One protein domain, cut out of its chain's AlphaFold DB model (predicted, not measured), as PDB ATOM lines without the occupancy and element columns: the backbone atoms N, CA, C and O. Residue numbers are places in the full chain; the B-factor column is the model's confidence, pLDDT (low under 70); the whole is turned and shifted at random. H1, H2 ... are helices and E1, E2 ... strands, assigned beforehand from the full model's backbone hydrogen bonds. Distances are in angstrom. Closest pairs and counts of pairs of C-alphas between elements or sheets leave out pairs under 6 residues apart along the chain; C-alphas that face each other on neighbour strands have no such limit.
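Overview. This is residues 77 to 261 of the 1124 residues of the protein "Mediator of RNA polymerase II transcription subunit 16" of Cyphomyrmex costatus (UniProt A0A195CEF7). Three twisted four-stranded sheets stand face to face in turn as a stack, with E5 E8 E9 E10 in the middle, E1 E2 E3 E4 on one face and E11 E12 E13 E14 on the other. An arm of two short strands, E6 and E7, with the small helix H1 reaches out from this body. The printed part has 185 residues, mostly strand, in the order E1 to E6, H1, E7 to E14, and its sheets are antiparallel. It is compact, with a radius of gyration of the C-alphas of 17.9 A, and spans 55 by 46 by 34 A.

Along the chain. One sheet holds E5, residues 125 to 130, E8, 172 to 177, E9, 181 to 187, and E10, 195 to 201, which is 20.7 A long. Another holds E1, residues 78 to 83, E2, 89 to 94, E3, 98 to 104, and E4, 112 to 119, 20.5 A long; C-alpha 78 is at (184.699, 225.237, 192.060). The third holds E11, residues 211 to 217, E12, 221 to 227, E13, 236 to 245, 28.3 A long, and E14, 248 to 255, 23.6 A long, ending with C-alpha 255 at (161.842, 238.077, 182.483). The arm has E6, residues 136 to 139, H1, 149 to 152, and E7, 153 to 156.

Arrangement. The sheet E5 E8 E9 E10 faces E1 E2 E3 E4, with best planes 15 degrees apart, and E11 E12 E13 E14, with best planes 13 degrees apart. In it N 129 and O 174 of E5 and E8 are 2.9 A apart, within hydrogen-bond range. The closest C-alphas of E1 and E5, Ala 80 and Gly 127, are 5.3 A apart; those of E10 and E14, Ser 198 and Cys 249, 5.7 A. E1 E2 E3 E4 is a meander, each strand the antiparallel neighbour of the one before, as are E8 E9 E10 and E11 E12 E13 E14. N 92 and O 100 of the hairpin E2 and E3 are 3.0 A apart, and N 241 and O 252 of the hairpin E13 and E14 2.9 A. E4 bends by 57 degrees at residue 115. E6 and E7 are antiparallel, with N 138 and O 154 2.9 A apart. H1 is too short for an O i to N i+4 pair; its one O i to N i+3 pair is within range.

Size, cuts and confidence. The C-alphas farthest apart, of Gly 122 and Ile 147, are 56.4 A apart. The printed part has no cut. The link E7 to E8, 15 residues, is long. Mean pLDDT of the printed part is 92.9, and no printed residue is under 70.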
ATOM      1  N   ASN A  77     184.571 220.427 191.941       92.94
ATOM      2  CA  ASN A  77     185.099 221.546 191.165       92.94
ATOM      3  C   ASN A  77     184.403 222.845 191.585       92.94
ATOM      4  O   ASN A  77     183.173 222.920 191.563       92.94
ATOM      5  N   ILE A  78     185.192 223.866 191.921       95.62
ATOM      6  CA  ILE A  78     184.699 225.237 192.060       95.62
ATOM      7  C   ILE A  78     184.315 225.746 190.665       95.62
ATOM      8  O   ILE A  78     185.102 225.629 189.729       95.62
ATOM      9  N   THR A  79     183.114 226.301 190.534       95.31
ATOM     10  CA  THR A  79     182.549 226.843 189.286       95.31
ATOM     11  C   THR A  79     182.387 228.358 189.313       95.31
ATOM     12  O   THR A  79     182.403 228.983 188.257       95.31
ATOM     13  N   ALA A  80     182.284 228.964 190.499       95.94
ATOM     14  CA  ALA A  80     182.323 230.414 190.671       95.94
ATOM     15  C   ALA A  80     183.296 230.801 191.792       95.94
ATOM     16  O   ALA A  80     183.259 230.230 192.886       95.94
ATOM     17  N   LEU A  81     184.155 231.783 191.504       96.81
ATOM     18  CA  LEU A  81     185.201 232.297 192.388       96.81
ATOM     19  C   LEU A  81     185.230 233.828 192.280       96.81
ATOM     20  O   LEU A  81     185.746 234.374 191.305       96.81
ATOM     21  N   GLU A  82     184.644 234.529 193.250       96.81
ATOM     22  CA  GLU A  82     184.344 235.963 193.111       96.81
ATOM     23  C   GLU A  82     184.699 236.786 194.353       96.81
ATOM     24  O   GLU A  82     184.315 236.457 195.478       96.81
ATOM     25  N   TRP A  83     185.402 237.897 194.133       97.31
ATOM     26  CA  TRP A  83     185.769 238.864 195.169       97.31
ATOM     27  C   TRP A  83     184.660 239.888 195.428       97.31
ATOM     28  O   TRP A  83     183.948 240.299 194.508       97.31
ATOM     29  N   ASP A  84     184.554 240.353 196.672       95.69
ATOM     30  CA  ASP A  84     183.721 241.507 197.012       95.69
ATOM     31  C   ASP A  84     184.343 242.829 196.517       95.69
ATOM     32  O   ASP A  84     185.543 242.919 196.250       95.69
ATOM     33  N   LEU A  85     183.531 243.887 196.381       92.06
ATOM     34  CA  LEU A  85     184.014 245.184 195.866       92.06
ATOM     35  C   LEU A  85     185.163 245.775 196.726       92.06
ATOM     36  O   LEU A  85     186.103 246.327 196.154       92.06
ATOM     37  N   PRO A  86     185.151 245.657 198.075       92.12
ATOM     38  CA  PRO A  86     186.289 246.011 198.931       92.12
ATOM     39  C   PRO A  86     187.550 245.147 198.794       92.12
ATOM     40  O   PRO A  86     188.591 245.576 199.299       92.12
ATOM     41  N   GLY A  87     187.484 243.949 198.208       94.00
ATOM     42  CA  GLY A  87     188.615 243.026 198.106       94.00
ATOM     43  C   GLY A  87     189.099 242.468 199.451       94.00
ATOM     44  O   GLY A  87     190.308 242.373 199.662       94.00
ATOM     45  N   ASP A  88     188.191 242.146 200.383       93.44
ATOM     46  CA  ASP A  88     188.514 241.357 201.587       93.44
ATOM     47  C   ASP A  88     187.649 240.112 201.835       93.44
ATOM     48  O   ASP A  88     187.908 239.387 202.803       93.44
ATOM     49  N   LYS A  89     186.710 239.801 200.932       96.75
ATOM     50  CA  LYS A  89     185.905 238.570 200.959       96.75
ATOM     51  C   LYS A  89     185.882 237.877 199.605       96.75
ATOM     52  O   LYS A  89     185.970 238.513 198.557       96.75
ATOM     53  N   LEU A  90     185.738 236.558 199.651       97.94
ATOM     54  CA  LEU A  90     185.806 235.659 198.507       97.94
ATOM     55  C   LEU A  90     184.671 234.634 198.620       97.94
ATOM     56  O   LEU A  90     184.578 233.925 199.622       97.94
ATOM     57  N   VAL A  91     183.793 234.573 197.616       98.38
ATOM     58  CA  VAL A  91     182.799 233.496 197.503       98.38
ATOM     59  C   VAL A  91     183.352 232.384 196.630       98.38
ATOM     60  O   VAL A  91     183.960 232.636 195.589       98.38
ATOM     61  N   MET A  92     183.125 231.154 197.076       97.69
ATOM     62  CA  MET A  92     183.443 229.928 196.357       97.69
ATOM     63  C   MET A  92     182.154 229.120 196.230       97.69
ATOM     64  O   MET A  92     181.504 228.859 197.244       97.69
ATOM     65  N   ALA A  93     181.778 228.729 195.016       97.69
ATOM     66  CA  ALA A  93     180.638 227.845 194.774       97.69
ATOM     67  C   ALA A  93     181.042 226.658 193.897       97.69
ATOM     68  O   ALA A  93     181.908 226.814 193.035       97.69
ATOM     69  N   ASP A  94     180.442 225.486 194.122       96.19
ATOM     70  CA  ASP A  94     180.866 224.228 193.495       96.19
ATOM     71  C   ASP A  94     179.774 223.464 192.722       96.19
ATOM     72  O   ASP A  94     178.578 223.774 192.759       96.19
ATOM     73  N   THR A  95     180.208 222.415 192.019       95.69
ATOM     74  CA  THR A  95     179.328 221.494 191.286       95.69
ATOM     75  C   THR A  95     178.470 220.584 192.169       95.69
ATOM     76  O   THR A  95     177.663 219.842 191.618       95.69
ATOM     77  N   ALA A  96     178.592 220.595 193.498       96.19
ATOM     78  CA  ALA A  96     177.701 219.843 194.389       96.19
ATOM     79  C   ALA A  96     176.529 220.686 194.917       96.19
ATOM     80  O   ALA A  96     175.583 220.111 195.459       96.19
ATOM     81  N   GLY A  97     176.595 222.013 194.767       96.75
ATOM     82  CA  GLY A  97     175.621 222.964 195.308       96.75
ATOM     83  C   GLY A  97     176.063 223.637 196.606       96.75
ATOM     84  O   GLY A  97     175.256 224.295 197.258       96.75
ATOM     85  N   ASN A  98     177.326 223.481 197.008       97.50
ATOM     86  CA  ASN A  98     177.888 224.165 198.166       97.50
ATOM     87  C   ASN A  98     178.318 225.588 197.780       97.50
ATOM     88  O   ASN A  98     178.970 225.788 196.754       97.50
ATOM     89  N   VAL A  99     177.987 226.569 198.617       98.25
ATOM     90  CA  VAL A  99     178.409 227.969 198.490       98.25
ATOM     91  C   VAL A  99     179.003 228.417 199.816       98.25
ATOM     92  O   VAL A  99     178.348 228.330 200.853       98.25
ATOM     93  N   GLN A 100     180.240 228.906 199.791       97.69
ATOM     94  CA  GLN A 100     181.012 229.277 200.975       97.69
ATOM     95  C   GLN A 100     181.467 230.734 200.891       97.69
ATOM     96  O   GLN A 100     181.981 231.165 199.857       97.69
ATOM     97  N   LEU A 101     181.315 231.479 201.988       98.00
ATOM     98  CA  LEU A 101     181.761 232.868 202.109       98.00
ATOM     99  C   LEU A 101     182.994 232.937 203.011       98.00
ATOM    100  O   LEU A 101     182.905 232.649 204.203       98.00
ATOM    101  N   TRP A 102     184.133 233.334 202.450       97.69
ATOM    102  CA  TRP A 102     185.423 233.431 203.138       97.69
ATOM    103  C   TRP A 102     185.879 234.889 203.260       97.69
ATOM    104  O   TRP A 102     185.570 235.704 202.392       97.69
ATOM    105  N   MET A 103     186.645 235.224 204.304       96.06
ATOM    106  CA  MET A 103     187.238 236.559 204.478       96.06
ATOM    107  C   MET A 103     188.677 236.545 205.000       96.06
ATOM    108  O   MET A 103     189.074 235.648 205.747       96.06
ATOM    109  N   LEU A 104     189.419 237.606 204.656       93.94
ATOM    110  CA  LEU A 104     190.725 237.933 205.232       93.94
ATOM    111  C   LEU A 104     190.574 238.270 206.720       93.94
ATOM    112  O   LEU A 104     190.045 239.326 207.088       93.94
ATOM    113  N   LYS A 105     191.082 237.402 207.589       92.75
ATOM    114  CA  LYS A 105     191.057 237.606 209.038       92.75
ATOM    115  C   LYS A 105     192.116 238.636 209.429       92.75
ATOM    116  O   LYS A 105     193.247 238.586 208.953       92.75
ATOM    117  N   ASP A 106     191.728 239.612 210.250       89.69
ATOM    118  CA  ASP A 106     192.564 240.760 210.646       89.69
ATOM    119  C   ASP A 106     193.243 241.488 209.460       89.69
ATOM    120  O   ASP A 106     194.294 242.113 209.618       89.69
ATOM    121  N   HIS A 107     192.630 241.394 208.268       91.81
ATOM    122  CA  HIS A 107     193.145 241.855 206.973       91.81
ATOM    123  C   HIS A 107     194.518 241.269 206.564       91.81
ATOM    124  O   HIS A 107     195.296 241.925 205.868       91.81
ATOM    125  N   ILE A 108     194.813 240.027 206.964       94.38
ATOM    126  CA  ILE A 108     196.066 239.331 206.653       94.38
ATOM    127  C   ILE A 108     195.898 238.378 205.461       94.38
ATOM    128  O   ILE A 108     195.058 237.487 205.491       94.38
ATOM    129  N   LEU A 109     196.746 238.516 204.436       95.12
ATOM    130  CA  LEU A 109     196.682 237.784 203.156       95.12
ATOM    131  C   LEU A 109     196.616 236.248 203.290       95.12
ATOM    132  O   LEU A 109     196.057 235.575 202.425       95.12
ATOM    133  N   ASN A 110     197.214 235.696 204.346       94.94
ATOM    134  CA  ASN A 110     197.369 234.258 204.572       94.94
ATOM    135  C   ASN A 110     196.791 233.762 205.909       94.94
ATOM    136  O   ASN A 110     197.220 232.721 206.403       94.94
ATOM    137  N   ASP A 111     195.821 234.481 206.479       94.69
ATOM    138  CA  ASP A 111     194.973 233.996 207.575       94.69
ATOM    139  C   ASP A 111     193.505 234.248 207.181       94.69
ATOM    140  O   ASP A 111     193.104 235.382 206.913       94.69
ATOM    141  N   TRP A 112     192.719 233.179 207.061       96.12
ATOM    142  CA  TRP A 112     191.401 233.184 206.420       96.12
ATOM    143  C   TRP A 112     190.358 232.509 207.304       96.12
ATOM    144  O   TRP A 112     190.633 231.493 207.942       96.12
ATOM    145  N   VAL A 113     189.143 233.060 207.316       95.81
ATOM    146  CA  VAL A 113     188.016 232.547 208.106       95.81
ATOM    147  C   VAL A 113     186.788 232.362 207.219       95.81
ATOM    148  O   VAL A 113     186.445 233.239 206.424       95.81
ATOM    149  N   LEU A 114     186.120 231.219 207.382       96.19
ATOM    150  CA  LEU A 114     184.795 230.947 206.835       96.19
ATOM    151  C   LEU A 114     183.753 231.735 207.645       96.19
ATOM    152  O   LEU A 114     183.617 231.527 208.848       96.19
ATOM    153  N   ILE A 115     183.009 232.620 206.983       96.00
ATOM    154  CA  ILE A 115     181.867 233.353 207.554       96.00
ATOM    155  C   ILE A 115     180.666 232.409 207.688       96.00
ATOM    156  O   ILE A 115     179.942 232.438 208.678       96.00
ATOM    157  N   GLY A 116     180.458 231.563 206.678       95.25
ATOM    158  CA  GLY A 116     179.399 230.563 206.648       95.25
ATOM    159  C   GLY A 116     179.314 229.857 205.296       95.25
ATOM    160  O   GLY A 116     179.918 230.286 204.309       95.25
ATOM    161  N   SER A 117     178.545 228.771 205.259       95.88
ATOM    162  CA  SER A 117     178.319 227.944 204.071       95.88
ATOM    163  C   SER A 117     176.850 227.549 203.932       95.88
ATOM    164  O   SER A 117     176.195 227.253 204.929       95.88
ATOM    165  N   THR A 118     176.339 227.488 202.705       96.56
ATOM    166  CA  THR A 118     174.985 227.008 202.383       96.56
ATOM    167  C   THR A 118     175.066 225.903 201.338       96.56
ATOM    168  O   THR A 118     175.860 225.994 200.407       96.56
ATOM    169  N   TYR A 119     174.244 224.864 201.491       96.75
ATOM    170  CA  TYR A 119     174.198 223.721 200.584       96.75
ATOM    171  C   TYR A 119     172.830 223.618 199.902       96.75
ATOM    172  O   TYR A 119     171.802 223.547 200.575       96.75
ATOM    173  N   PHE A 120     172.830 223.590 198.570       96.25
ATOM    174  CA  PHE A 120     171.645 223.468 197.727       96.25
ATOM    175  C   PHE A 120     171.620 222.072 197.070       96.25
ATOM    176  O   PHE A 120     172.282 221.860 196.053       96.25
ATOM    177  N   PRO A 121     170.911 221.083 197.650       94.00
ATOM    178  CA  PRO A 121     170.989 219.692 197.207       94.00
ATOM    179  C   PRO A 121     170.498 219.509 195.765       94.00
ATOM    180  O   PRO A 121     169.360 219.840 195.441       94.00
ATOM    181  N   GLY A 122     171.352 218.929 194.916       91.31
ATOM    182  CA  GLY A 122     171.046 218.639 193.509       91.31
ATOM    183  C   GLY A 122     171.192 219.828 192.548       91.31
ATOM    184  O   GLY A 122     170.903 219.681 191.363       91.31
ATOM    185  N   GLU A 123     171.650 220.987 193.026       95.94
ATOM    186  CA  GLU A 123     171.776 222.213 192.232       95.94
ATOM    187  C   GLU A 123     173.251 222.506 191.922       95.94
ATOM    188  O   GLU A 123     173.996 222.951 192.790       95.94
ATOM    189  N   HIS A 124     173.699 222.307 190.681       96.31
ATOM    190  CA  HIS A 124     175.062 222.686 190.291       96.31
ATOM    191  C   HIS A 124     175.142 224.213 190.121       96.31
ATOM    192  O   HIS A 124     174.440 224.767 189.270       96.31
ATOM    193  N   ILE A 125     175.980 224.912 190.893       97.69
ATOM    194  CA  ILE A 125     176.137 226.371 190.751       97.69
ATOM    195  C   ILE A 125     176.970 226.690 189.501       97.69
ATOM    196  O   ILE A 125     177.928 225.981 189.195       97.69
ATOM    197  N   LEU A 126     176.606 227.749 188.774       96.19
ATOM    198  CA  LEU A 126     177.298 228.216 187.563       96.19
ATOM    199  C   LEU A 126     177.860 229.637 187.677       96.19
ATOM    200  O   LEU A 126     178.813 229.970 186.983       96.19
ATOM    201  N   GLY A 127     177.261 230.489 188.509       96.19
ATOM    202  CA  GLY A 127     177.672 231.885 188.639       96.19
ATOM    203  C   GLY A 127     177.300 232.470 189.992       96.19
ATOM    204  O   GLY A 127     176.321 232.047 190.613       96.19
ATOM    205  N   ALA A 128     178.087 233.449 190.433       97.56
ATOM    206  CA  ALA A 128     177.902 234.179 191.678       97.56
ATOM    207  C   ALA A 128     178.178 235.676 191.467       97.56
ATOM    208  O   ALA A 128     178.956 236.048 190.592       97.56
ATOM    209  N   ALA A 129     177.567 236.535 192.282       97.38
ATOM    210  CA  ALA A 129     177.882 237.960 192.355       97.38
ATOM    211  C   ALA A 129     177.642 238.484 193.777       97.38
ATOM    212  O   ALA A 129     176.632 238.153 194.398       97.38
ATOM    213  N   TRP A 130     178.541 239.320 194.296       97.62
ATOM    214  CA  TRP A 130     178.351 239.974 195.594       97.62
ATOM    215  C   TRP A 130     177.250 241.041 195.536       97.62
ATOM    216  O   TRP A 130     176.952 241.608 194.488       97.62
ATOM    217  N   PHE A 131     176.627 241.344 196.673       97.25
ATOM    218  CA  PHE A 131     175.666 242.439 196.778       97.25
ATOM    219  C   PHE A 131     176.371 243.780 196.537       97.25
ATOM    220  O   PHE A 131     177.330 244.128 197.230       97.25
ATOM    221  N   HIS A 132     175.883 244.561 195.569       95.19
ATOM    222  CA  HIS A 132     176.460 245.863 195.269       95.19
ATOM    223  C   HIS A 132     176.215 246.843 196.422       95.19
ATOM    224  O   HIS A 132     175.100 246.936 196.942       95.19
ATOM    225  N   ASN A 133     177.234 247.614 196.810       93.44
ATOM    226  CA  ASN A 133     177.173 248.484 197.992       93.44
ATOM    227  C   ASN A 133     176.580 249.886 197.723       93.44
ATOM    228  O   ASN A 133     176.462 250.690 198.647       93.44
ATOM    229  N   GLY A 134     176.214 250.180 196.470       91.44
ATOM    230  CA  GLY A 134     175.655 251.467 196.033       91.44
ATOM    231  C   GLY A 134     176.683 252.577 195.793       91.44
ATOM    232  O   GLY A 134     176.294 253.720 195.584       91.44
ATOM    233  N   LYS A 135     177.988 252.284 195.819       89.06
ATOM    234  CA  LYS A 135     179.045 253.264 195.538       89.06
ATOM    235  C   LYS A 135     179.607 253.050 194.138       89.06
ATOM    236  O   LYS A 135     180.322 252.082 193.917       89.06
ATOM    237  N   LYS A 136     179.336 253.991 193.234       90.19
ATOM    238  CA  LYS A 136     179.968 254.090 191.914       90.19
ATOM    239  C   LYS A 136     180.582 255.480 191.759       90.19
ATOM    240  O   LYS A 136     179.930 256.469 192.088       90.19
ATOM    241  N   THR A 137     181.806 255.567 191.245       91.25
ATOM    242  CA  THR A 137     182.502 256.841 190.994       91.25
ATOM    243  C   THR A 137     183.033 256.846 189.567       91.25
ATOM    244  O   THR A 137     183.768 255.933 189.199       91.25
ATOM    245  N   GLY A 138     182.681 257.856 188.773       90.38
ATOM    246  CA  GLY A 138     183.101 257.989 187.375       90.38
ATOM    247  C   GLY A 138     183.885 259.273 187.109       90.38
ATOM    248  O   GLY A 138     183.599 260.315 187.698       90.38
ATOM    249  N   LEU A 139     184.858 259.190 186.203       90.38
ATOM    250  CA  LEU A 139     185.557 260.318 185.593       90.38
ATOM    251  C   LEU A 139     184.629 261.015 184.593       90.38
ATOM    252  O   LEU A 139     184.250 260.432 183.574       90.38
ATOM    253  N   VAL A 140     184.316 262.279 184.865       88.94
ATOM    254  CA  VAL A 140     183.549 263.149 183.969       88.94
ATOM    255  C   VAL A 140     184.464 263.575 182.821       88.94
ATOM    256  O   VAL A 140     185.380 264.371 183.016       88.94
ATOM    257  N   THR A 141     184.243 263.052 181.613       83.94
ATOM    258  CA  THR A 141     185.127 263.284 180.452       83.94
ATOM    259  C   THR A 141     185.283 264.753 180.080       83.94
ATOM    260  O   THR A 141     186.396 265.198 179.809       83.94
ATOM    261  N   GLU A 142     184.190 265.511 180.118       85.88
ATOM    262  CA  GLU A 142     184.159 266.957 179.853       85.88
ATOM    263  C   GLU A 142     184.967 267.760 180.884       85.88
ATOM    264  O   GLU A 142     185.492 268.827 180.572       85.88
ATOM    265  N   LYS A 143     185.118 267.224 182.103       87.38
ATOM    266  CA  LYS A 143     185.869 267.823 183.213       87.38
ATOM    267  C   LYS A 143     187.149 267.052 183.562       87.38
ATOM    268  O   LYS A 143     187.701 267.244 184.643       87.38
ATOM    269  N   LYS A 144     187.673 266.216 182.652       84.69
ATOM    270  CA  LYS A 144     188.902 265.420 182.871       84.69
ATOM    271  C   LYS A 144     190.129 266.282 183.216       84.69
ATOM    272  O   LYS A 144     191.024 265.825 183.926       84.69
ATOM    273  N   ASP A 145     190.142 267.515 182.708       86.75
ATOM    274  CA  ASP A 145     191.188 268.520 182.905       86.75
ATOM    275  C   ASP A 145     190.810 269.559 183.983       86.75
ATOM    276  O   ASP A 145     191.578 270.491 184.226       86.75
ATOM    277  N   SER A 146     189.656 269.407 184.660       88.12
ATOM    278  CA  SER A 146     189.352 270.219 185.843       88.12
ATOM    279  C   SER A 146     190.354 269.914 186.950       88.12
ATOM    280  O   SER A 146     190.752 268.769 187.183       88.12
ATOM    281  N   ILE A 147     190.744 270.975 187.651       87.75
ATOM    282  CA  ILE A 147     191.643 270.909 188.795       87.75
ATOM    283  C   ILE A 147     190.963 270.181 189.958       87.75
ATOM    284  O   ILE A 147     191.625 269.417 190.651       87.75
ATOM    285  N   HIS A 148     189.668 270.395 190.199       91.00
ATOM    286  CA  HIS A 148     189.018 269.931 191.425       91.00
ATOM    287  C   HIS A 148     188.513 268.489 191.315       91.00
ATOM    288  O   HIS A 148     187.680 268.161 190.469       91.00
ATOM    289  N   TYR A 149     188.959 267.623 192.231       92.88
ATOM    290  CA  TYR A 149     188.577 266.203 192.235       92.88
ATOM    291  C   TYR A 149     187.063 265.984 192.359       92.88
ATOM    292  O   TYR A 149     186.545 265.048 191.763       92.88
ATOM    293  N   SER A 150     186.347 266.877 193.051       89.56
ATOM    294  CA  SER A 150     184.882 266.871 193.187       89.56
ATOM    295  C   SER A 150     184.114 267.278 191.923       89.56
ATOM    296  O   SER A 150     182.891 267.208 191.914       89.56
ATOM    297  N   GLU A 151     184.805 267.745 190.882       90.12
ATOM    298  CA  GLU A 151     184.227 267.986 189.556       90.12
ATOM    299  C   GLU A 151     184.686 266.956 188.522       90.12
ATOM    300  O   GLU A 151     183.937 266.599 187.613       90.12
ATOM    301  N   LYS A 152     185.944 266.520 188.645       92.44
ATOM    302  CA  LYS A 152     186.571 265.527 187.775       92.44
ATOM    303  C   LYS A 152     186.021 264.123 188.034       92.44
ATOM    304  O   LYS A 152     185.836 263.361 187.087       92.44
ATOM    305  N   PHE A 153     185.734 263.784 189.292       93.75
ATOM    306  CA  PHE A 153     185.244 262.471 189.708       93.75
ATOM    307  C   PHE A 153     183.914 262.596 190.459       93.75
ATOM    308  O   PHE A 153     183.873 263.000 191.620       93.75
ATOM    309  N   ASN A 154     182.821 262.196 189.810       90.31
ATOM    310  CA  ASN A 154     181.483 262.253 190.393       90.31
ATOM    311  C   ASN A 154     181.071 260.898 190.970       90.31
ATOM    312  O   ASN A 154     181.218 259.859 190.318       90.31
ATOM    313  N   HIS A 155     180.465 260.911 192.159       88.38
ATOM    314  CA  HIS A 155     179.665 259.780 192.624       88.38
ATOM    315  C   HIS A 155     178.400 259.683 191.766       88.38
ATOM    316  O   HIS A 155     177.599 260.615 191.714       88.38
ATOM    317  N   LEU A 156     178.233 258.559 191.072       86.06
ATOM    318  CA  LEU A 156     177.089 258.316 190.201       86.06
ATOM    319  C   LEU A 156     175.938 257.722 191.014       86.06
ATOM    320  O   LEU A 156     176.159 256.925 191.928       86.06
ATOM    321  N   LEU A 157     174.701 258.082 190.662       87.44
ATOM    322  CA  LEU A 157     173.506 257.545 191.313       87.44
ATOM    323  C   LEU A 157     173.415 256.031 191.082       87.44
ATOM    324  O   LEU A 157     173.111 255.569 189.982       87.44
ATOM    325  N   PHE A 158     173.678 255.266 192.140       90.00
ATOM    326  CA  PHE A 158     173.630 253.811 192.126       90.00
ATOM    327  C   PHE A 158     173.034 253.297 193.439       90.00
ATOM    328  O   PHE A 158     173.454 253.681 194.530       90.00
ATOM    329  N   ALA A 159     172.033 252.426 193.368       92.75
ATOM    330  CA  ALA A 159     171.409 251.854 194.557       92.75
ATOM    331  C   ALA A 159     172.143 250.579 195.029       92.75
ATOM    332  O   ALA A 159     172.554 249.772 194.193       92.75
ATOM    333  N   PRO A 160     172.272 250.339 196.350       95.31
ATOM    334  CA  PRO A 160     172.716 249.042 196.858       95.31
ATOM    335  C   PRO A 160     171.784 247.907 196.412       95.31
ATOM    336  O   PRO A 160     170.567 248.105 196.411       95.31
ATOM    337  N   SER A 161     172.335 246.727 196.100       96.31
ATOM    338  CA  SER A 161     171.562 245.541 195.676       96.31
ATOM    339  C   SER A 161     170.575 245.057 196.738       96.31
ATOM    340  O   SER A 161     169.511 244.546 196.412       96.31
ATOM    341  N   VAL A 162     170.942 245.203 198.013       95.06
ATOM    342  CA  VAL A 162     170.091 244.909 199.168       95.06
ATOM    343  C   VAL A 162     170.294 246.021 200.186       95.06
ATOM    344  O   VAL A 162     171.429 246.409 200.475       95.06
ATOM    345  N   ARG A 163     169.194 246.545 200.732       92.50
ATOM    346  CA  ARG A 163     169.201 247.608 201.743       92.50
ATOM    347  C   ARG A 163     168.769 247.056 203.100       92.50
ATOM    348  O   ARG A 163     167.803 246.306 203.188       92.50
ATOM    349  N   GLN A 164     169.482 247.454 204.148       88.00
ATOM    350  CA  GLN A 164     169.115 247.271 205.551       88.00
ATOM    351  C   GLN A 164     168.389 248.523 206.080       88.00
ATOM    352  O   GLN A 164     168.250 249.533 205.379       88.00
ATOM    353  N   PHE A 165     167.969 248.479 207.348       83.50
ATOM    354  CA  PHE A 165     167.441 249.638 208.068       83.50
ATOM    355  C   PHE A 165     168.369 250.865 207.948       83.50
ATOM    356  O   PHE A 165     169.598 250.748 207.971       83.50
ATOM    357  N   GLY A 166     167.779 252.053 207.781       83.69
ATOM    358  CA  GLY A 166     168.522 253.290 207.517       83.69
ATOM    359  C   GLY A 166     169.185 253.356 206.131       83.69
ATOM    360  O   GLY A 166     170.090 254.160 205.934       83.69
ATOM    361  N   GLY A 167     168.788 252.499 205.181       83.62
ATOM    362  CA  GLY A 167     169.241 252.544 203.783       83.62
ATOM    363  C   GLY A 167     170.668 252.046 203.530       83.62
ATOM    364  O   GLY A 167     171.136 252.111 202.394       83.62
ATOM    365  N   ARG A 168     171.359 251.535 204.558       89.38
ATOM    366  CA  ARG A 168     172.714 250.969 204.443       89.38
ATOM    367  C   ARG A 168     172.703 249.724 203.549       89.38
ATOM    368  O   ARG A 168     171.737 248.967 203.575       89.38
ATOM    369  N   ALA A 169     173.771 249.489 202.791       93.50
ATOM    370  CA  ALA A 169     173.930 248.245 202.039       93.50
ATOM    371  C   ALA A 169     173.989 247.025 202.980       93.50
ATOM    372  O   ALA A 169     174.542 247.121 204.077       93.50
ATOM    373  N   ALA A 170     173.440 245.888 202.547       93.69
ATOM    374  CA  ALA A 170     173.734 244.585 203.142       93.69
ATOM    375  C   ALA A 170     174.906 243.910 202.414       93.69
ATOM    376  O   ALA A 170     175.115 244.143 201.224       93.69
ATOM    377  N   GLU A 171     175.625 243.038 203.117       94.94
ATOM    378  CA  GLU A 171     176.678 242.190 202.550       94.94
ATOM    379  C   GLU A 171     176.125 240.775 202.306       94.94
ATOM    380  O   GLU A 171     175.265 240.298 203.050       94.94
ATOM    381  N   GLY A 172     176.578 240.111 201.243       96.00
ATOM    382  CA  GLY A 172     176.026 238.834 200.788       96.00
ATOM    383  C   GLY A 172     176.275 238.582 199.304       96.00
ATOM    384  O   GLY A 172     176.939 239.383 198.645       96.00
ATOM    385  N   VAL A 173     175.734 237.484 198.778       98.00
ATOM    386  CA  VAL A 173     175.876 237.049 197.381       98.00
ATOM    387  C   VAL A 173     174.548 236.603 196.772       98.00
ATOM    388  O   VAL A 173     173.674 236.071 197.458       98.00
ATOM    389  N   LEU A 174     174.421 236.784 195.459       98.31
ATOM    390  CA  LEU A 174     173.461 236.096 194.601       98.31
ATOM    391  C   LEU A 174     174.190 234.959 193.866       98.31
ATOM    392  O   LEU A 174     175.319 235.156 193.421       98.31
ATOM    393  N   VAL A 175     173.555 233.798 193.712       98.19
ATOM    394  CA  VAL A 175     174.064 232.643 192.952       98.19
ATOM    395  C   VAL A 175     173.012 232.109 191.982       98.19
ATOM    396  O   VAL A 175     171.814 232.210 192.246       98.19
ATOM    397  N   VAL A 176     173.449 231.524 190.865       97.94
ATOM    398  CA  VAL A 176     172.579 230.930 189.833       97.94
ATOM    399  C   VAL A 176     173.084 229.537 189.457       97.94
ATOM    400  O   VAL A 176     174.291 229.316 189.339       97.94
ATOM    401  N   SER A 177     172.155 228.598 189.276       97.38
ATOM    402  CA  SER A 177     172.409 227.168 189.041       97.38
ATOM    403  C   SER A 177     172.089 226.695 187.616       97.38
ATOM    404  O   SER A 177     171.382 227.367 186.862       97.38
ATOM    405  N   THR A 178     172.523 225.479 187.268       96.50
ATOM    406  CA  THR A 178     172.183 224.792 186.006       96.50
ATOM    407  C   THR A 178     170.689 224.553 185.793       96.50
ATOM    408  O   THR A 178     170.283 224.356 184.652       96.50
ATOM    409  N   THR A 179     169.865 224.508 186.847       95.44
ATOM    410  CA  THR A 179     168.417 224.246 186.709       95.44
ATOM    411  C   THR A 179     167.585 225.525 186.588       95.44
ATOM    412  O   THR A 179     166.388 225.462 186.296       95.44
ATOM    413  N   GLY A 180     168.200 226.687 186.831       95.19
ATOM    414  CA  GLY A 180     167.502 227.963 186.953       95.19
ATOM    415  C   GLY A 180     167.019 228.297 188.366       95.19
ATOM    416  O   GLY A 180     166.294 229.274 188.509       95.19
ATOM    417  N   MET A 181     167.414 227.568 189.416       96.06
ATOM    418  CA  MET A 181     167.318 228.102 190.782       96.06
ATOM    419  C   MET A 181     168.293 229.279 190.949       96.06
ATOM    420  O   MET A 181     169.479 229.166 190.615       96.06
ATOM    421  N   VAL A 182     167.791 230.373 191.518       96.94
ATOM    422  CA  VAL A 182     168.546 231.510 192.049       96.94
ATOM    423  C   VAL A 182     168.594 231.394 193.570       96.94
ATOM    424  O   VAL A 182     167.560 231.186 194.201       96.94
ATOM    425  N   GLY A 183     169.772 231.550 194.168       96.75
ATOM    426  CA  GLY A 183     169.947 231.656 195.618       96.75
ATOM    427  C   GLY A 183     170.444 233.043 196.012       96.75
ATOM    428  O   GLY A 183     171.262 233.627 195.307       96.75
ATOM    429  N   ALA A 184     169.987 233.569 197.144       97.25
ATOM    430  CA  ALA A 184     170.533 234.766 197.775       97.25
ATOM    431  C   ALA A 184     170.979 234.411 199.196       97.25
ATOM    432  O   ALA A 184     170.190 233.869 199.964       97.25
ATOM    433  N   ILE A 185     172.231 234.714 199.544       96.62
ATOM    434  CA  ILE A 185     172.827 234.437 200.857       96.62
ATOM    435  C   ILE A 185     173.316 235.768 201.426       96.62
ATOM    436  O   ILE A 185     174.208 236.391 200.860       96.62
ATOM    437  N   MET A 186     172.734 236.216 202.533       95.06
ATOM    438  CA  MET A 186     173.071 237.474 203.199       95.06
ATOM    439  C   MET A 186     173.849 237.202 204.486       95.06
ATOM    440  O   MET A 186     173.472 236.334 205.271       95.06
ATOM    441  N   ILE A 187     174.905 237.981 204.720       94.19
ATOM    442  CA  ILE A 187     175.664 237.973 205.972       94.19
ATOM    443  C   ILE A 187     174.857 238.743 207.026       94.19
ATOM    444  O   ILE A 187     174.393 239.862 206.780       94.19
ATOM    445  N   THR A 188     174.654 238.133 208.193       88.81
ATOM    446  CA  THR A 188     173.874 238.717 209.293       88.81
ATOM    447  C   THR A 188     174.792 239.420 210.309       88.81
ATOM    448  O   THR A 188     175.969 239.669 210.050       88.81
ATOM    449  N   LYS A 189     174.241 239.805 211.468       81.75
ATOM    450  CA  LYS A 189     175.014 240.241 212.645       81.75
ATOM    451  C   LYS A 189     174.859 239.292 213.837       81.75
ATOM    452  O   LYS A 189     175.370 239.592 214.911       81.75
ATOM    453  N   ASP A 190     174.121 238.200 213.662       81.50
ATOM    454  CA  ASP A 190     173.987 237.166 214.676       81.50
ATOM    455  C   ASP A 190     175.229 236.268 214.642       81.50
ATOM    456  O   ASP A 190     175.649 235.802 213.585       81.50
ATOM    457  N   LEU A 191     175.823 236.037 215.811       77.50
ATOM    458  CA  LEU A 191     176.981 235.159 215.968       77.50
ATOM    459  C   LEU A 191     176.590 233.673 215.965       77.50
ATOM    460  O   LEU A 191     177.463 232.832 215.768       77.50
ATOM    461  N   GLN A 192     175.310 233.344 216.178       81.50
ATOM    462  CA  GLN A 192     174.802 231.972 216.082       81.50
ATOM    463  C   GLN A 192     174.464 231.606 214.628       81.50
ATOM    464  O   GLN A 192     174.836 230.530 214.164       81.50
ATOM    465  N   ASN A 193     173.826 232.520 213.888       83.56
ATOM    466  CA  ASN A 193     173.447 232.358 212.482       83.56
ATOM    467  C   ASN A 193     174.118 233.440 211.603       83.56
ATOM    468  O   ASN A 193     173.443 234.369 211.146       83.56
ATOM    469  N   PRO A 194     175.438 233.348 211.333       89.25
ATOM    470  CA  PRO A 194     176.203 234.396 210.639       89.25
ATOM    471  C   PRO A 194     175.777 234.633 209.182       89.25
ATOM    472  O   PRO A 194     176.113 235.666 208.598       89.25
ATOM    473  N   ILE A 195     175.007 233.713 208.596       93.62
ATOM    474  CA  ILE A 195     174.368 233.867 207.288       93.62
ATOM    475  C   ILE A 195     172.895 233.444 207.343       93.62
ATOM    476  O   ILE A 195     172.525 232.530 208.078       93.62
ATOM    477  N   CYS A 196     172.066 234.067 206.512       92.38
ATOM    478  CA  CYS A 196     170.707 233.621 206.205       92.38
ATOM    479  C   CYS A 196     170.516 233.587 204.684       92.38
ATOM    480  O   CYS A 196     171.103 234.407 203.974       92.38
ATOM    481  N   TYR A 197     169.688 232.678 204.169       94.44
ATOM    482  CA  TYR A 197     169.509 232.515 202.725       94.44
ATOM    483  C   TYR A 197     168.047 232.366 202.301       94.44
ATOM    484  O   TYR A 197     167.164 232.077 203.109       94.44
ATOM    485  N   SER A 198     167.805 232.558 201.008       95.62
ATOM    486  CA  SER A 198     166.559 232.219 200.324       95.62
ATOM    487  C   SER A 198     166.831 231.746 198.899       95.62
ATOM    488  O   SER A 198     167.890 232.023 198.333       95.62
ATOM    489  N   THR A 199     165.886 231.005 198.325       96.19
ATOM    490  CA  THR A 199     165.952 230.479 196.957       96.19
ATOM    491  C   THR A 199     164.652 230.760 196.213       96.19
ATOM    492  O   THR A 199     163.592 230.845 196.826       96.19
ATOM    493  N   GLU A 200     164.743 230.931 194.896       95.88
ATOM    494  CA  GLU A 200     163.604 231.186 194.008       95.88
ATOM    495  C   GLU A 200     163.920 230.699 192.581       95.88
ATOM    496  O   GLU A 200     165.084 230.481 192.235       95.88
ATOM    497  N   SER A 201     162.914 230.513 191.729       95.19
ATOM    498  CA  SER A 201     163.115 230.202 190.310       95.19
ATOM    499  C   SER A 201     163.455 231.462 189.502       95.19
ATOM    500  O   SER A 201     162.796 232.494 189.618       95.19
ATOM    501  N   LEU A 202     164.452 231.378 188.615       94.19
ATOM    502  CA  LEU A 202     164.832 232.470 187.708       94.19
ATOM    503  C   LEU A 202     163.686 232.832 186.747       94.19
ATOM    504  O   LEU A 202     163.538 233.994 186.377       94.19
ATOM    505  N   GLY A 203     162.848 231.859 186.383       89.88
ATOM    506  CA  GLY A 203     161.631 232.067 185.603       89.88
ATOM    507  C   GLY A 203     160.592 230.967 185.835       89.88
ATOM    508  O   GLY A 203     160.878 229.948 186.463       89.88
ATOM    509  N   ASN A 204     159.384 231.175 185.306       84.75
ATOM    510  CA  ASN A 204     158.211 230.321 185.542       84.75
ATOM    511  C   ASN A 204     158.424 228.851 185.133       84.75
ATOM    512  O   ASN A 204     157.812 227.955 185.706       84.75
ATOM    513  N   THR A 205     159.286 228.601 184.147       81.00
ATOM    514  CA  THR A 205     159.708 227.264 183.724       81.00
ATOM    515  C   THR A 205     161.211 227.110 183.928       81.00
ATOM    516  O   THR A 205     162.005 227.894 183.401       81.00
ATOM    517  N   ARG A 206     161.616 226.072 184.670       78.00
ATOM    518  CA  ARG A 206     163.025 225.670 184.764       78.00
ATOM    519  C   ARG A 206     163.506 225.135 183.415       78.00
ATOM    520  O   ARG A 206     162.785 224.419 182.723       78.00
ATOM    521  N   HIS A 207     164.737 225.472 183.055       82.50
ATOM    522  CA  HIS A 207     165.419 224.978 181.860       82.50
ATOM    523  C   HIS A 207     166.886 224.728 182.199       82.50
ATOM    524  O   HIS A 207     167.435 225.388 183.080       82.50
ATOM    525  N   ARG A 208     167.536 223.814 181.471       91.69
ATOM    526  CA  ARG A 208     168.980 223.612 181.594       91.69
ATOM    527  C   ARG A 208     169.721 224.868 181.129       91.69
ATOM    528  O   ARG A 208     169.611 225.254 179.967       91.69
ATOM    529  N   ILE A 209     170.488 225.456 182.037       95.75
ATOM    530  CA  ILE A 209     171.453 226.526 181.786       95.75
ATOM    531  C   ILE A 209     172.847 225.886 181.705       95.75
ATOM    532  O   ILE A 209     173.143 224.941 182.438       95.75
ATOM    533  N   THR A 210     173.692 226.388 180.807       95.19
ATOM    534  CA  THR A 210     175.107 225.988 180.673       95.19
ATOM    535  C   THR A 210     176.068 227.159 180.850       95.19
ATOM    536  O   THR A 210     177.169 226.957 181.349       95.19
ATOM    537  N   ALA A 211     175.645 228.375 180.495       95.75
ATOM    538  CA  ALA A 211     176.396 229.608 180.696       95.75
ATOM    539  C   ALA A 211     175.493 230.681 181.316       95.75
ATOM    540  O   ALA A 211     174.325 230.817 180.940       95.75
ATOM    541  N   VAL A 212     176.051 231.449 182.251       96.88
ATOM    542  CA  VAL A 212     175.407 232.578 182.929       96.88
ATOM    543  C   VAL A 212     176.425 233.694 183.140       96.88
ATOM    544  O   VAL A 212     177.601 233.420 183.371       96.88
ATOM    545  N   ASP A 213     175.966 234.941 183.105       97.12
ATOM    546  CA  ASP A 213     176.707 236.076 183.656       97.12
ATOM    547  C   ASP A 213     175.758 237.033 184.388       97.12
ATOM    548  O   ASP A 213     174.543 237.023 184.155       97.12
ATOM    549  N   LEU A 214     176.309 237.833 185.305       96.25
ATOM    550  CA  LEU A 214     175.552 238.728 186.178       96.25
ATOM    551  C   LEU A 214     176.147 240.140 186.155       96.25
ATOM    552  O   LEU A 214     177.346 240.306 186.376       96.25
ATOM    553  N   CYS A 215     175.305 241.161 185.981       94.62
ATOM    554  CA  CYS A 215     175.698 242.561 186.162       94.62
ATOM    555  C   CYS A 215     174.735 243.327 187.085       94.62
ATOM    556  O   CYS A 215     173.640 242.867 187.426       94.62
ATOM    557  N   TYR A 216     175.175 244.501 187.529       94.56
ATOM    558  CA  TYR A 216     174.471 245.365 188.466       94.56
ATOM    559  C   TYR A 216     173.710 246.464 187.715       94.56
ATOM    560  O   TYR A 216     174.298 247.362 187.111       94.56
ATOM    561  N   GLY A 217     172.383 246.438 187.805       91.12
ATOM    562  CA  GLY A 217     171.520 247.509 187.325       91.12
ATOM    563  C   GLY A 217     171.473 248.684 188.306       91.12
ATOM    564  O   GLY A 217     171.310 248.495 189.513       91.12
ATOM    565  N   LYS A 218     171.526 249.910 187.761       89.81
ATOM    566  CA  LYS A 218     171.586 251.217 188.463       89.81
ATOM    567  C   LYS A 218     170.622 251.329 189.667       89.81
ATOM    568  O   LYS A 218     170.968 251.886 190.709       89.81
ATOM    569  N   ASN A 219     169.442 250.709 189.565       90.50
ATOM    570  CA  ASN A 219     168.401 250.664 190.601       90.50
ATOM    571  C   ASN A 219     168.506 249.457 191.565       90.50
ATOM    572  O   ASN A 219     167.474 248.926 191.972       90.50
ATOM    573  N   GLY A 220     169.713 248.988 191.902       91.75
ATOM    574  CA  GLY A 220     169.931 247.990 192.963       91.75
ATOM    575  C   GLY A 220     169.335 246.616 192.650       91.75
ATOM    576  O   GLY A 220     168.870 245.915 193.541       91.75
ATOM    577  N   HIS A 221     169.300 246.252 191.372       94.81
ATOM    578  CA  HIS A 221     168.855 244.943 190.908       94.81
ATOM    579  C   HIS A 221     169.986 244.267 190.144       94.81
ATOM    580  O   HIS A 221     170.852 244.936 189.589       94.81
ATOM    581  N   PHE A 222     169.962 242.945 190.095       97.06
ATOM    582  CA  PHE A 222     170.836 242.177 189.226       97.06
ATOM    583  C   PHE A 222     170.161 242.010 187.870       97.06
ATOM    584  O   PHE A 222     168.936 241.856 187.787       97.06
ATOM    585  N   LEU A 223     170.965 242.011 186.819       95.69
ATOM    586  CA  LEU A 223     170.585 241.492 185.517       95.69
ATOM    587  C   LEU A 223     171.342 240.187 185.308       95.69
ATOM    588  O   LEU A 223     172.544 240.114 185.550       95.69
ATOM    589  N   VAL A 224     170.612 239.150 184.915       97.00
ATOM    590  CA  VAL A 224     171.127 237.791 184.754       97.00
ATOM    591  C   VAL A 224     170.863 237.370 183.316       97.00
ATOM    592  O   VAL A 224     169.703 237.264 182.908       97.00
ATOM    593  N   ALA A 225     171.929 237.156 182.549       96.81
ATOM    594  CA  ALA A 225     171.859 236.632 181.189       96.81
ATOM    595  C   ALA A 225     172.208 235.141 181.210       96.81
ATOM    596  O   ALA A 225     173.217 234.763 181.803       96.81
ATOM    597  N   VAL A 226     171.386 234.294 180.585       97.06
ATOM    598  CA  VAL A 226     171.570 232.832 180.578       97.06
ATOM    599  C   VAL A 226     171.440 232.229 179.183       97.06
ATOM    600  O   VAL A 226     170.619 232.661 178.370       97.06
ATOM    601  N   SER A 227     172.220 231.176 178.937       96.12
ATOM    602  CA  SER A 227     172.143 230.334 177.741       96.12
ATOM    603  C   SER A 227     171.963 228.864 178.113       96.12
ATOM    604  O   SER A 227     172.458 228.395 179.138       96.12
ATOM    605  N   SER A 228     171.277 228.131 177.236       93.19
ATOM    606  CA  SER A 228     171.148 226.667 177.285       93.19
ATOM    607  C   SER A 228     172.299 225.923 176.590       93.19
ATOM    608  O   SER A 228     172.318 224.693 176.576       93.19
ATOM    609  N   GLY A 229     173.208 226.661 175.945       91.44
ATOM    610  CA  GLY A 229     174.256 226.130 175.074       91.44
ATOM    611  C   GLY A 229     173.807 225.968 173.620       91.44
ATOM    612  O   GLY A 229     174.616 226.148 172.721       91.44
ATOM    613  N   SER A 230     172.524 225.708 173.351       89.12
ATOM    614  CA  SER A 230     172.010 225.642 171.975       89.12
ATOM    615  C   SER A 230     171.780 227.038 171.392       89.12
ATOM    616  O   SER A 230     171.063 227.836 171.994       89.12
ATOM    617  N   ILE A 231     172.309 227.301 170.190       88.62
ATOM    618  CA  ILE A 231     172.019 228.528 169.422       88.62
ATOM    619  C   ILE A 231     170.561 228.617 168.936       88.62
ATOM    620  O   ILE A 231     170.073 229.707 168.648       88.62
ATOM    621  N   CYS A 232     169.849 227.484 168.887       87.19
ATOM    622  CA  CYS A 232     168.443 227.395 168.479       87.19
ATOM    623  C   CYS A 232     167.469 227.839 169.588       87.19
ATOM    624  O   CYS A 232     166.254 227.838 169.391       87.19
ATOM    625  N   LEU A 233     167.983 228.181 170.775       89.62
ATOM    626  CA  LEU A 233     167.223 228.723 171.895       89.62
ATOM    627  C   LEU A 233     167.742 230.131 172.222       89.62
ATOM    628  O   LEU A 233     168.944 230.375 172.132       89.62
ATOM    629  N   PRO A 234     166.863 231.069 172.616       92.62
ATOM    630  CA  PRO A 234     167.270 232.450 172.815       92.62
ATOM    631  C   PRO A 234     168.164 232.593 174.050       92.62
ATOM    632  O   PRO A 234     167.946 231.926 175.068       92.62
ATOM    633  N   ILE A 235     169.100 233.539 173.986       95.31
ATOM    634  CA  ILE A 235     169.754 234.109 175.163       95.31
ATOM    635  C   ILE A 235     168.670 234.824 175.969       95.31
ATOM    636  O   ILE A 235     167.987 235.719 175.457       95.31
ATOM    637  N   ARG A 236     168.467 234.389 177.217       94.94
ATOM    638  CA  ARG A 236     167.391 234.898 178.074       94.94
ATOM    639  C   ARG A 236     167.943 235.852 179.113       94.94
ATOM    640  O   ARG A 236     168.890 235.512 179.819       94.94
ATOM    641  N   CYS A 237     167.306 237.008 179.240       95.12
ATOM    642  CA  CYS A 237     167.672 238.024 180.217       95.12
ATOM    643  C   CYS A 237     166.599 238.121 181.306       95.12
ATOM    644  O   CYS A 237     165.400 238.060 181.026       95.12
ATOM    645  N   PHE A 238     167.030 238.299 182.551       95.69
ATOM    646  CA  PHE A 238     166.162 238.411 183.720       95.69
ATOM    647  C   PHE A 238     166.609 239.554 184.626       95.69
ATOM    648  O   PHE A 238     167.803 239.783 184.807       95.69
ATOM    649  N   ARG A 239     165.646 240.238 185.241       96.25
ATOM    650  CA  ARG A 239     165.847 241.204 186.318       96.25
ATOM    651  C   ARG A 239     165.545 240.532 187.648       96.25
ATOM    652  O   ARG A 239     164.398 240.182 187.907       96.25
ATOM    653  N   VAL A 240     166.553 240.404 188.502       97.75
ATOM    654  CA  VAL A 240     166.417 239.823 189.841       97.75
ATOM    655  C   VAL A 240     166.588 240.920 190.887       97.75
ATOM    656  O   VAL A 240     167.595 241.624 190.908       97.75
ATOM    657  N   LEU A 241     165.608 241.069 191.777       97.31
ATOM    658  CA  LEU A 241     165.715 241.924 192.960       97.31
ATOM    659  C   LEU A 241     165.777 241.055 194.213       97.31
ATOM    660  O   LEU A 241     165.042 240.074 194.321       97.31
ATOM    661  N   VAL A 242     166.601 241.458 195.177       96.50
ATOM    662  CA  VAL A 242     166.655 240.859 196.514       96.50
ATOM    663  C   VAL A 242     166.270 241.931 197.531       96.50
ATOM    664  O   VAL A 242     166.738 243.066 197.462       96.50
ATOM    665  N   ARG A 243     165.394 241.595 198.478       93.62
ATOM    666  CA  ARG A 243     164.997 242.476 199.590       93.62
ATOM    667  C   ARG A 243     165.258 241.774 200.922       93.62
ATOM    668  O   ARG A 243     165.118 240.554 200.993       93.62
ATOM    669  N   LYS A 244     165.634 242.535 201.958       89.75
ATOM    670  CA  LYS A 244     165.622 242.075 203.355       89.75
ATOM    671  C   LYS A 244     164.257 242.435 203.953       89.75
ATOM    672  O   LYS A 244     163.944 243.619 204.043       89.75
ATOM    673  N   ASN A 245     163.494 241.423 204.361       84.06
ATOM    674  CA  ASN A 245     162.224 241.557 205.073       84.06
ATOM    675  C   ASN A 245     162.401 240.860 206.426       84.06
ATOM    676  O   ASN A 245     162.662 239.655 206.455       84.06
ATOM    677  N   ASP A 246     162.323 241.616 207.523       78.25
ATOM    678  CA  ASP A 246     162.751 241.172 208.858       78.25
ATOM    679  C   ASP A 246     164.111 240.461 208.759       78.25
ATOM    680  O   ASP A 246     164.975 240.975 208.057       78.25
ATOM    681  N   ASP A 247     164.334 239.292 209.362       72.44
ATOM    682  CA  ASP A 247     165.603 238.549 209.230       72.44
ATOM    683  C   ASP A 247     165.639 237.510 208.094       72.44
ATOM    684  O   ASP A 247     166.408 236.551 208.133       72.44
ATOM    685  N   LYS A 248     164.842 237.711 207.035       81.19
ATOM    686  CA  LYS A 248     164.849 236.865 205.830       81.19
ATOM    687  C   LYS A 248     165.126 237.667 204.560       81.19
ATOM    688  O   LYS A 248     164.822 238.855 204.453       81.19
ATOM    689  N   CYS A 249     165.683 236.993 203.557       89.56
ATOM    690  CA  CYS A 249     165.752 237.515 202.196       89.56
ATOM    691  C   CYS A 249     164.536 237.059 201.384       89.56
ATOM    692  O   CYS A 249     164.143 235.898 201.454       89.56
ATOM    693  N   THR A 250     164.006 237.929 200.529       94.31
ATOM    694  CA  THR A 250     163.032 237.565 199.487       94.31
ATOM    695  C   THR A 250     163.592 237.925 198.119       94.31
ATOM    696  O   THR A 250     164.053 239.056 197.930       94.31
ATOM    697  N   ILE A 251     163.529 236.991 197.175       96.94
ATOM    698  CA  ILE A 251     163.962 237.172 195.787       96.94
ATOM    699  C   ILE A 251     162.715 237.414 194.926       96.94
ATOM    700  O   ILE A 251     161.682 236.790 195.144       96.94
ATOM    701  N   THR A 252     162.797 238.309 193.944       96.62
ATOM    702  CA  THR A 252     161.776 238.446 192.892       96.62
ATOM    703  C   THR A 252     162.460 238.515 191.533       96.62
ATOM    704  O   THR A 252     163.237 239.447 191.307       96.62
ATOM    705  N   SER A 253     162.173 237.561 190.643       96.44
ATOM    706  CA  SER A 253     162.677 237.540 189.263       96.44
ATOM    707  C   SER A 253     161.613 238.005 188.263       96.44
ATOM    708  O   SER A 253     160.426 237.726 188.428       96.44
ATOM    709  N   GLN A 254     162.039 238.703 187.213       95.25
ATOM    710  CA  GLN A 254     161.209 239.182 186.109       95.25
ATOM    711  C   GLN A 254     161.936 238.919 184.783       95.25
ATOM    712  O   GLN A 254     163.075 239.347 184.612       95.25
ATOM    713  N   ALA A 255     161.285 238.255 183.825       93.19
ATOM    714  CA  ALA A 255     161.842 238.077 182.483       93.19
ATOM    715  C   ALA A 255     161.924 239.415 181.718       93.19
ATOM    716  O   ALA A 255     161.041 240.266 181.834       93.19
ATOM    717  N   LEU A 256     162.983 239.581 180.926       92.62
ATOM    718  CA  LEU A 256     163.278 240.763 180.111       92.62
ATOM    719  C   LEU A 256     163.326 240.408 178.612       92.62
ATOM    720  O   LEU A 256     163.344 239.220 178.261       92.62
ATOM    721  N   PRO A 257     163.387 241.411 177.706       90.75
ATOM    722  CA  PRO A 257     163.695 241.184 176.299       90.75
ATOM    723  C   PRO A 257     164.873 240.219 176.124       90.75
ATOM    724  O   PRO A 257     165.925 240.372 176.742       90.75
ATOM    725  N   SER A 258     164.646 239.203 175.301       91.88
ATOM    726  CA  SER A 258     165.515 238.046 175.064       91.88
ATOM    727  C   SER A 258     165.658 237.861 173.551       91.88
ATOM    728  O   SER A 258     164.765 238.273 172.808       91.88
ATOM    729  N   PHE A 259     166.764 237.288 173.074       93.88
ATOM    730  CA  PHE A 259     167.123 237.331 171.648       93.88
ATOM    731  C   PHE A 259     167.810 236.053 171.157       93.88
ATOM    732  O   PHE A 259     168.342 235.276 171.945       93.88
ATOM    733  N   PHE A 260     167.801 235.845 169.842       92.62
ATOM    734  CA  PHE A 260     168.531 234.773 169.161       92.62
ATOM    735  C   PHE A 260     169.789 235.348 168.500       92.62
ATOM    736  O   PHE A 260     169.790 236.512 168.107       92.62
ATOM    737  N   LEU A 261     170.838 234.534 168.370       89.75
ATOM    738  CA  LEU A 261     172.073 234.895 167.657       89.75
ATOM    739  C   LEU A 261     171.819 235.042 166.145       89.75
ATOM    740  O   LEU A 261     170.846 234.483 165.634       89.75
TER     741      LEU A 261